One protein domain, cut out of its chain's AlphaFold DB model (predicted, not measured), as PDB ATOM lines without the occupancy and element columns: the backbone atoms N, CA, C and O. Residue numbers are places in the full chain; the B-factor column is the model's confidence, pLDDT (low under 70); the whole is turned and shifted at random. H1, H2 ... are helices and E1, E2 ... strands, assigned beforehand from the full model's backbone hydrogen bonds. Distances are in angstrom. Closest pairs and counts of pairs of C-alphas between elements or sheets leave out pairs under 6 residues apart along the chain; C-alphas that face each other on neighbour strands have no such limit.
ATOM      1  N   ALA A   7     -49.861  -7.555   8.739       93.19
ATOM      2  CA  ALA A   7     -49.447  -6.915   9.982       93.19
ATOM      3  C   ALA A   7     -47.920  -6.975  10.117       93.19
ATOM      4  O   ALA A   7     -47.345  -8.056  10.236       93.19
ATOM      5  N   VAL A   8     -47.264  -5.816  10.076       92.31
ATOM      6  CA  VAL A   8     -45.799  -5.704  10.135       92.31
ATOM      7  C   VAL A   8     -45.280  -5.472  11.552       92.31
ATOM      8  O   VAL A   8     -44.124  -5.771  11.838       92.31
ATOM      9  N   ALA A   9     -46.123  -4.950  12.444       90.12
ATOM     10  CA  ALA A   9     -45.804  -4.774  13.856       90.12
ATOM     11  C   ALA A   9     -47.080  -4.731  14.705       90.12
ATOM     12  O   ALA A   9     -48.161  -4.409  14.213       90.12
ATOM     13  N   ARG A  10     -46.933  -5.027  15.999       90.69
ATOM     14  CA  ARG A  10     -47.972  -4.858  17.018       90.69
ATOM     15  C   ARG A  10     -47.517  -3.810  18.020       90.69
ATOM     16  O   ARG A  10     -46.387  -3.870  18.501       90.69
ATOM     17  N   VAL A  11     -48.402  -2.880  18.337       87.31
ATOM     18  CA  VAL A  11     -48.204  -1.911  19.409       87.31
ATOM     19  C   VAL A  11     -48.690  -2.561  20.690       87.31
ATOM     20  O   VAL A  11     -49.806  -3.056  20.747       87.31
ATOM     21  N   LEU A  12     -47.826  -2.629  21.698       85.00
ATOM     22  CA  LEU A  12     -48.208  -3.172  22.995       85.00
ATOM     23  C   LEU A  12     -48.708  -2.030  23.885       85.00
ATOM     24  O   LEU A  12     -48.033  -0.994  23.961       85.00
ATOM     25  N   PRO A  13     -49.847  -2.198  24.574       80.19
ATOM     26  CA  PRO A  13     -50.302  -1.217  25.538       80.19
ATOM     27  C   PRO A  13     -49.333  -1.168  26.730       80.19
ATOM     28  O   PRO A  13     -48.648  -2.157  27.022       80.19
ATOM     29  N   PRO A  14     -49.268  -0.036  27.451       81.44
ATOM     30  CA  PRO A  14     -48.534   0.052  28.703       81.44
ATOM     31  C   PRO A  14     -48.907  -1.062  29.674       81.44
ATOM     32  O   PRO A  14     -50.063  -1.185  30.074       81.44
ATOM     33  N   THR A  15     -47.921  -1.846  30.093       79.69
ATOM     34  CA  THR A  15     -48.101  -2.801  31.186       79.69
ATOM     35  C   THR A  15     -47.661  -2.157  32.502       79.69
ATOM     36  O   THR A  15     -46.684  -1.397  32.524       79.69
ATOM     37  N   PRO A  16     -48.387  -2.396  33.608       77.38
ATOM     38  CA  PRO A  16     -47.891  -2.040  34.928       77.38
ATOM     39  C   PRO A  16     -46.637  -2.869  35.230       77.38
ATOM     40  O   PRO A  16     -46.591  -4.066  34.948       77.38
ATOM     41  N   GLY A  17     -45.609  -2.226  35.784       77.19
ATOM     42  CA  GLY A  17     -44.420  -2.923  36.282       77.19
ATOM     43  C   GLY A  17     -44.721  -3.822  37.489       77.19
ATOM     44  O   GLY A  17     -45.859  -3.938  37.938       77.19
ATOM     45  N   VAL A  18     -43.686  -4.438  38.057       81.31
ATOM     46  CA  VAL A  18     -43.816  -5.186  39.318       81.31
ATOM     47  C   VAL A  18     -43.745  -4.200  40.495       81.31
ATOM     48  O   VAL A  18     -42.856  -3.344  40.485       81.31
ATOM     49  N   PRO A  19     -44.648  -4.275  41.494       83.38
ATOM     50  CA  PRO A  19     -44.551  -3.456  42.699       83.38
ATOM     51  C   PRO A  19     -43.205  -3.649  43.406       83.38
ATOM     52  O   PRO A  19     -42.753  -4.778  43.599       83.38
ATOM     53  N   GLY A  20     -42.564  -2.545  43.786       80.25
ATOM     54  CA  GLY A  20     -41.334  -2.562  44.581       80.25
ATOM     55  C   GLY A  20     -41.627  -2.599  46.080       80.25
ATOM     56  O   GLY A  20     -42.776  -2.474  46.494       80.25
ATOM     57  N   LEU A  21     -40.584  -2.715  46.900       87.56
ATOM     58  CA  LEU A  21     -40.668  -2.536  48.351       87.56
ATOM     59  C   LEU A  21     -39.798  -1.345  48.760       87.56
ATOM     60  O   LEU A  21     -38.696  -1.167  48.236       87.56
ATOM     61  N   THR A  22     -40.280  -0.523  49.689       84.25
ATOM     62  CA  THR A  22     -39.449   0.482  50.363       84.25
ATOM     63  C   THR A  22     -38.427  -0.212  51.275       84.25
ATOM     64  O   THR A  22     -38.556  -1.395  51.593       84.25
ATOM     65  N   VAL A  23     -37.430   0.528  51.776       77.94
ATOM     66  CA  VAL A  23     -36.481   0.018  52.792       77.94
ATOM     67  C   VAL A  23     -37.158  -0.397  54.112       77.94
ATOM     68  O   VAL A  23     -36.528  -1.039  54.945       77.94
ATOM     69  N   TRP A  24     -38.442  -0.063  54.279       73.44
ATOM     70  CA  TRP A  24     -39.288  -0.416  55.421       73.44
ATOM     71  C   TRP A  24     -40.286  -1.547  55.113       73.44
ATOM     72  O   TRP A  24     -41.115  -1.874  55.955       73.44
ATOM     73  N   GLY A  25     -40.219  -2.156  53.923       77.50
ATOM     74  CA  GLY A  25     -41.087  -3.273  53.529       77.50
ATOM     75  C   GLY A  25     -42.488  -2.871  53.050       77.50
ATOM     76  O   GLY A  25     -43.339  -3.740  52.879       77.50
ATOM     77  N   GLU A  26     -42.742  -1.583  52.808       86.62
ATOM     78  CA  GLU A  26     -44.026  -1.111  52.274       86.62
ATOM     79  C   GLU A  26     -44.065  -1.225  50.739       86.62
ATOM     80  O   GLU A  26     -43.060  -0.938  50.081       86.62
ATOM     81  N   PRO A  27     -45.202  -1.616  50.135       83.38
ATOM     82  CA  PRO A  27     -45.308  -1.765  48.688       83.38
ATOM     83  C   PRO A  27     -45.300  -0.407  47.970       83.38
ATOM     84  O   PRO A  27     -46.115   0.470  48.250       83.38
ATOM     85  N   ILE A  28     -44.418  -0.255  46.980       83.69
ATOM     86  CA  ILE A  28     -44.389   0.887  46.059       83.69
ATOM     87  C   ILE A  28     -45.169   0.496  44.797       83.69
ATOM     88  O   ILE A  28     -44.749  -0.438  44.101       83.69
ATOM     89  N   PRO A  29     -46.279   1.185  44.463       79.69
ATOM     90  CA  PRO A  29     -47.039   0.873  43.266       79.69
ATOM     91  C   PRO A  29     -46.174   1.093  42.014       79.69
ATOM     92  O   PRO A  29     -45.454   2.094  41.916       79.69
ATOM     93  N   PRO A  30     -46.226   0.172  41.042       78.75
ATOM     94  CA  PRO A  30     -45.436   0.283  39.833       78.75
ATOM     95  C   PRO A  30     -45.971   1.422  38.967       78.75
ATOM     96  O   PRO A  30     -47.178   1.561  38.767       78.75
ATOM     97  N   LYS A  31     -45.067   2.218  38.395       75.12
ATOM     98  CA  LYS A  31     -45.447   3.174  37.353       75.12
ATOM     99  C   LYS A  31     -45.735   2.390  36.064       75.12
ATOM    100  O   LYS A  31     -44.878   1.599  35.661       75.12
ATOM    101  N   PRO A  32     -46.907   2.558  35.423       73.00
ATOM    102  CA  PRO A  32     -47.146   1.991  34.100       73.00
ATOM    103  C   PRO A  32     -46.099   2.492  33.102       73.00
ATOM    104  O   PRO A  32     -45.630   3.626  33.215       73.00
ATOM    105  N   GLY A  33     -45.748   1.662  32.116       71.50
ATOM    106  CA  GLY A  33     -44.934   2.118  30.988       71.50
ATOM    107  C   GLY A  33     -45.568   3.316  30.261       71.50
ATOM    108  O   GLY A  33     -46.764   3.581  30.376       71.50
ATOM    109  N   HIS A  34     -44.785   4.063  29.485       75.25
ATOM    110  CA  HIS A  34     -45.349   5.131  28.659       75.25
ATOM    111  C   HIS A  34     -45.988   4.557  27.387       75.25
ATOM    112  O   HIS A  34     -45.492   3.591  26.808       75.25
ATOM    113  N   LYS A  35     -47.106   5.151  26.951       76.88
ATOM    114  CA  LYS A  35     -47.775   4.775  25.699       76.88
ATOM    115  C   LYS A  35     -46.893   5.160  24.512       76.88
ATOM    116  O   LYS A  35     -46.497   6.319  24.412       76.88
ATOM    117  N   LEU A  36     -46.645   4.206  23.612       79.62
ATOM    118  CA  LEU A  36     -45.879   4.430  22.386       79.62
ATOM    119  C   LEU A  36     -46.534   5.539  21.549       79.62
ATOM    120  O   LEU A  36     -47.691   5.409  21.135       79.62
ATOM    121  N   ARG A  37     -45.793   6.617  21.277       80.12
ATOM    122  CA  ARG A  37     -46.267   7.724  20.434       80.12
ATOM    123  C   ARG A  37     -45.947   7.438  18.965       80.12
ATOM    124  O   ARG A  37     -44.797   7.553  18.543       80.12
ATOM    125  N   LEU A  38     -46.963   7.060  18.188       81.44
ATOM    126  CA  LEU A  38     -46.848   6.895  16.734       81.44
ATOM    127  C   LEU A  38     -47.098   8.224  16.018       81.44
ATOM    128  O   LEU A  38     -48.076   8.906  16.316       81.44
ATOM    129  N   ARG A  39     -46.283   8.547  15.011       82.69
ATOM    130  CA  ARG A  39     -46.517   9.681  14.098       82.69
ATOM    131  C   ARG A  39     -46.613   9.172  12.664       82.69
ATOM    132  O   ARG A  39     -45.707   8.478  12.215       82.69
ATOM    133  N   LYS A  40     -47.677   9.513  11.928       79.75
ATOM    134  CA  LYS A  40     -47.761   9.246  10.480       79.75
ATOM    135  C   LYS A  40     -47.098  10.391   9.706       79.75
ATOM    136  O   LYS A  40     -47.260  11.566  10.042       79.75
ATOM    137  N   GLU A  41     -46.321  10.056   8.687       75.06
ATOM    138  CA  GLU A  41     -45.796  11.037   7.743       75.06
ATOM    139  C   GLU A  41     -46.927  11.521   6.822       75.06
ATOM    140  O   GLU A  41     -47.632  10.705   6.230       75.06
ATOM    141  N   THR A  42     -47.130  12.837   6.729       57.94
ATOM    142  CA  THR A  42     -48.078  13.457   5.792       57.94
ATOM    143  C   THR A  42     -47.336  13.949   4.549       57.94
ATOM    144  O   THR A  42     -46.145  14.251   4.606       57.94
ATOM    145  N   SER A  43     -48.018  13.970   3.405       55.00
ATOM    146  CA  SER A  43     -47.479  14.417   2.115       55.00
ATOM    147  C   SER A  43     -47.346  15.949   2.045       55.00
ATOM    148  O   SER A  43     -48.085  16.674   2.706       55.00
ATOM    149  N   GLY A  44     -46.416  16.445   1.216       48.66
ATOM    150  CA  GLY A  44     -45.841  17.810   1.235       48.66
ATOM    151  C   GLY A  44     -46.763  19.039   1.130       48.66
ATOM    152  O   GLY A  44     -46.265  20.160   1.153       48.66
ATOM    153  N   VAL A  45     -48.087  18.887   1.047       48.62
ATOM    154  CA  VAL A  45     -49.029  20.011   1.220       48.62
ATOM    155  C   VAL A  45     -49.194  20.359   2.711       48.62
ATOM    156  O   VAL A  45     -49.321  21.533   3.051       48.62
ATOM    157  N   ASP A  46     -49.065  19.370   3.603       52.66
ATOM    158  CA  ASP A  46     -49.129  19.543   5.063       52.66
ATOM    159  C   ASP A  46     -47.819  20.057   5.683       52.66
ATOM    160  O   ASP A  46     -47.810  20.464   6.840       52.66
ATOM    161  N   GLU A  47     -46.698  20.078   4.950       53.66
ATOM    162  CA  GLU A  47     -45.417  20.583   5.481       53.66
ATOM    163  C   GLU A  47     -45.462  22.086   5.808       53.66
ATOM    164  O   GLU A  47     -44.841  22.526   6.772       53.66
ATOM    165  N   LYS A  48     -46.236  22.879   5.051       52.62
ATOM    166  CA  LYS A  48     -46.409  24.319   5.316       52.62
ATOM    167  C   LYS A  48     -47.288  24.608   6.532       52.62
ATOM    168  O   LYS A  48     -47.012  25.562   7.251       52.62
ATOM    169  N   LEU A  49     -48.328  23.805   6.755       56.09
ATOM    170  CA  LEU A  49     -49.144  23.870   7.972       56.09
ATOM    171  C   LEU A  49     -48.338  23.386   9.187       56.09
ATOM    172  O   LEU A  49     -48.403  24.002  10.243       56.09
ATOM    173  N   ARG A  50     -47.476  22.377   9.004       54.47
ATOM    174  CA  ARG A  50     -46.563  21.873  10.040       54.47
ATOM    175  C   ARG A  50     -45.516  22.871  10.507       54.47
ATOM    176  O   ARG A  50     -45.224  22.885  11.692       54.47
ATOM    177  N   GLY A  51     -44.965  23.703   9.621       58.59
ATOM    178  CA  GLY A  51     -44.041  24.763  10.044       58.59
ATOM    179  C   GLY A  51     -44.685  25.720  11.053       58.59
ATOM    180  O   GLY A  51     -44.034  26.153  11.995       58.59
ATOM    181  N   LEU A  52     -45.990  25.973  10.900       60.06
ATOM    182  CA  LEU A  52     -46.777  26.778  11.834       60.06
ATOM    183  C   LEU A  52     -47.150  25.999  13.106       60.06
ATOM    184  O   LEU A  52     -47.162  26.589  14.179       60.06
ATOM    185  N   GLU A  53     -47.434  24.694  13.015       56.06
ATOM    186  CA  GLU A  53     -47.715  23.833  14.179       56.06
ATOM    187  C   GLU A  53     -46.471  23.600  15.054       56.06
ATOM    188  O   GLU A  53     -46.580  23.672  16.273       56.06
ATOM    189  N   GLU A  54     -45.286  23.395  14.466       55.62
ATOM    190  CA  GLU A  54     -44.013  23.237  15.191       55.62
ATOM    191  C   GLU A  54     -43.591  24.543  15.892       55.62
ATOM    192  O   GLU A  54     -43.083  24.509  17.015       55.62
ATOM    193  N   GLU A  55     -43.860  25.706  15.283       60.12
ATOM    194  CA  GLU A  55     -43.713  27.010  15.947       60.12
ATOM    195  C   GLU A  55     -44.695  27.170  17.121       60.12
ATOM    196  O   GLU A  55     -44.331  27.732  18.153       60.12
ATOM    197  N   LEU A  56     -45.918  26.641  17.002       55.91
ATOM    198  CA  LEU A  56     -46.942  26.676  18.053       55.91
ATOM    199  C   LEU A  56     -46.619  25.714  19.214       55.91
ATOM    200  O   LEU A  56     -46.777  26.086  20.376       55.91
ATOM    201  N   GLU A  57     -46.110  24.515  18.920       54.25
ATOM    202  CA  GLU A  57     -45.642  23.525  19.907       54.25
ATOM    203  C   GLU A  57     -44.404  24.014  20.680       54.25
ATOM    204  O   GLU A  57     -44.286  23.794  21.889       54.25
ATOM    205  N   GLY A  58     -43.511  24.760  20.018       54.78
ATOM    206  CA  GLY A  58     -42.384  25.437  20.668       54.78
ATOM    207  C   GLY A  58     -42.807  26.483  21.708       54.78
ATOM    208  O   GLY A  58     -42.046  26.774  22.631       54.78
ATOM    209  N   VAL A  59     -44.029  27.016  21.600       55.97
ATOM    210  CA  VAL A  59     -44.614  27.974  22.554       55.97
ATOM    211  C   VAL A  59     -45.353  27.268  23.703       55.97
ATOM    212  O   VAL A  59     -45.393  27.803  24.810       55.97
ATOM    213  N   THR A  60     -45.913  26.072  23.485       48.25
ATOM    214  CA  THR A  60     -46.702  25.336  24.497       48.25
ATOM    215  C   THR A  60     -45.881  24.392  25.381       48.25
ATOM    216  O   THR A  60     -46.386  23.937  26.407       48.25
ATOM    217  N   GLY A  61     -44.612  24.133  25.048       44.53
ATOM    218  CA  GLY A  61     -43.689  23.373  25.901       44.53
ATOM    219  C   GLY A  61     -43.953  21.863  25.959       44.53
ATOM    220  O   GLY A  61     -43.424  21.183  26.841       44.53
ATOM    221  N   GLU A  62     -44.742  21.309  25.036       49.16
ATOM    222  CA  GLU A  62     -44.925  19.860  24.913       49.16
ATOM    223  C   GLU A  62     -43.795  19.244  24.072       49.16
ATOM    224  O   GLU A  62     -43.906  19.057  22.864       49.16
ATOM    225  N   GLU A  63     -42.675  18.883  24.706       48.91
ATOM    226  CA  GLU A  63     -41.652  18.061  24.047       48.91
ATOM    227  C   GLU A  63     -42.236  16.681  23.674       48.91
ATOM    228  O   GLU A  63     -42.476  15.808  24.518       48.91
ATOM    229  N   GLY A  64     -42.475  16.463  22.380       52.19
ATOM    230  CA  GLY A  64     -43.129  15.261  21.874       52.19
ATOM    231  C   GLY A  64     -42.398  14.572  20.729       52.19
ATOM    232  O   GLY A  64     -43.009  14.292  19.703       52.19
ATOM    233  N   ARG A  65     -41.106  14.245  20.871       59.03
ATOM    234  CA  ARG A  65     -40.404  13.435  19.856       59.03
ATOM    235  C   ARG A  65     -41.111  12.077  19.720       59.03
ATOM    236  O   ARG A  65     -41.131  11.296  20.666       59.03
ATOM    237  N   ALA A  66     -41.717  11.813  18.561       65.38
ATOM    238  CA  ALA A  66     -42.437  10.564  18.309       65.38
ATOM    239  C   ALA A  66     -41.532   9.344  18.537       65.38
ATOM    240  O   ALA A  66     -40.373   9.328  18.111       65.38
ATOM    241  N   ASP A  67     -42.073   8.305  19.173       81.06
ATOM    242  CA  ASP A  67     -41.317   7.089  19.448       81.06
ATOM    243  C   ASP A  67     -41.097   6.249  18.193       81.06
ATOM    244  O   ASP A  67     -40.092   5.537  18.106       81.06
ATOM    245  N   LEU A  68     -42.041   6.318  17.253       84.62
ATOM    246  CA  LEU A  68     -41.991   5.629  15.975       84.62
ATOM    247  C   LEU A  68     -42.715   6.444  14.899       84.62
ATOM    248  O   LEU A  68     -43.854   6.875  15.087       84.62
ATOM    249  N   VAL A  69     -42.070   6.615  13.750       88.88
ATOM    250  CA  VAL A  69     -42.644   7.291  12.582       88.88
ATOM    251  C   VAL A  69     -43.072   6.256  11.544       88.88
ATOM    252  O   VAL A  69     -42.270   5.428  11.113       88.88
ATOM    253  N   LEU A  70     -44.331   6.310  11.123       90.50
ATOM    254  CA  LEU A  70     -44.874   5.512  10.030       90.50
ATOM    255  C   LEU A  70     -44.792   6.328   8.739       90.50
ATOM    256  O   LEU A  70     -45.535   7.292   8.556       90.50
ATOM    257  N   GLY A  71     -43.856   5.955   7.874       87.38
ATOM    258  CA  GLY A  71     -43.741   6.476   6.518       87.38
ATOM    259  C   GLY A  71     -44.766   5.855   5.558       87.38
ATOM    260  O   GLY A  71     -45.651   5.107   5.985       87.38
ATOM    261  N   PRO A  72     -44.649   6.142   4.249       88.88
ATOM    262  CA  PRO A  72     -45.574   5.668   3.228       88.88
ATOM    263  C   PRO A  72     -45.724   4.144   3.197       88.88
ATOM    264  O   PRO A  72     -44.799   3.393   3.527       88.88
ATOM    265  N   GLY A  73     -46.916   3.709   2.784       89.25
ATOM    266  CA  GLY A  73     -47.282   2.300   2.660       89.25
ATOM    267  C   GLY A  73     -47.654   1.624   3.980       89.25
ATOM    268  O   GLY A  73     -47.820   0.409   4.004       89.25
ATOM    269  N   LEU A  74     -47.795   2.374   5.078       92.12
ATOM    270  CA  LEU A  74     -48.149   1.844   6.394       92.12
ATOM    271  C   LEU A  74     -49.329   2.587   7.019       92.12
ATOM    272  O   LEU A  74     -49.445   3.815   6.949       92.12
ATOM    273  N   ARG A  75     -50.163   1.829   7.731       91.44
ATOM    274  CA  ARG A  75     -51.273   2.353   8.529       91.44
ATOM    275  C   ARG A  75     -51.326   1.690   9.889       91.44
ATOM    276  O   ARG A  75     -51.132   0.488  10.003       91.44
ATOM    277  N   TYR A  76     -51.642   2.478  10.908       91.38
ATOM    278  CA  TYR A  76     -51.966   1.965  12.229       91.38
ATOM    279  C   TYR A  76     -53.472   1.696  12.344       91.38
ATOM    280  O   TYR A  76     -54.278   2.563  12.011       91.38
ATOM    281  N   ASP A  77     -53.831   0.500  12.798       91.06
ATOM    282  CA  ASP A  77     -55.181   0.085  13.172       91.06
ATOM    283  C   ASP A  77     -55.293   0.145  14.712       91.06
ATOM    284  O   ASP A  77     -54.717  -0.712  15.393       91.06
ATOM    285  N   PRO A  78     -55.975   1.163  15.278       86.69
ATOM    286  CA  PRO A  78     -56.061   1.350  16.723       86.69
ATOM    287  C   PRO A  78     -56.970   0.333  17.421       86.69
ATOM    288  O   PRO A  78     -56.782   0.117  18.613       86.69
TER     289      PRO A  78
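What this domain is: This is residues 7 to 78 of the 376 residues of the protein "DUF342 domain-containing protein" of Thermosulfurimonas dismutans (UniProt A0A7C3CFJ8). With little regular structure, a two-strand parallel sheet, E2 beside E3, sits at the base of a long loop, residues 11 to 37, that runs out and folds back; residues 44 to 49 and 51 to 63, with most of H1, stick out elsewhere. The 72 printed residues hold E1, E2, H1, E3, E4 in that order, mixed in class, 28 residues in named elements. The whole is extended and flat, radius of gyration of the C-alphas 18.4 A, spanning 58 by 37 by 14 A.

How they stand to each other: E2, residues 38 to 40, and E3, residues 68 to 70, are parallel neighbours at 27 degrees, with N 39 and O 68 2.9 A apart, within hydrogen-bond range. With H1, residues 47 to 60, they form a strand-helix-strand unit, two parallel strands joined through a helix, its crossover right-handed. In H1, 8 of 10 O i to N i+4 pairs are within hydrogen-bond range. E4, residues 74 to 77, and E3 meet only through their tight link. E1, residues 7 to 10, is near E4; both pair with no named strand.

Where its parts are: E1, 7.5 A long, begins at C-alpha 7 (-49.447, -6.915, 9.982). E2 measures 6.7 A, H1 19.6 A and E3 6.6 A. E4, 9.9 A, ends at C-alpha 77 (-55.181, 0.085, 13.172).

The domain as a whole: The farthest C-alphas, of Trp 24 and Val 45, are 58.7 A apart. The printed part has no cut; E1 to E2 is a long link. Residues 42 to 66 have pLDDT under 70.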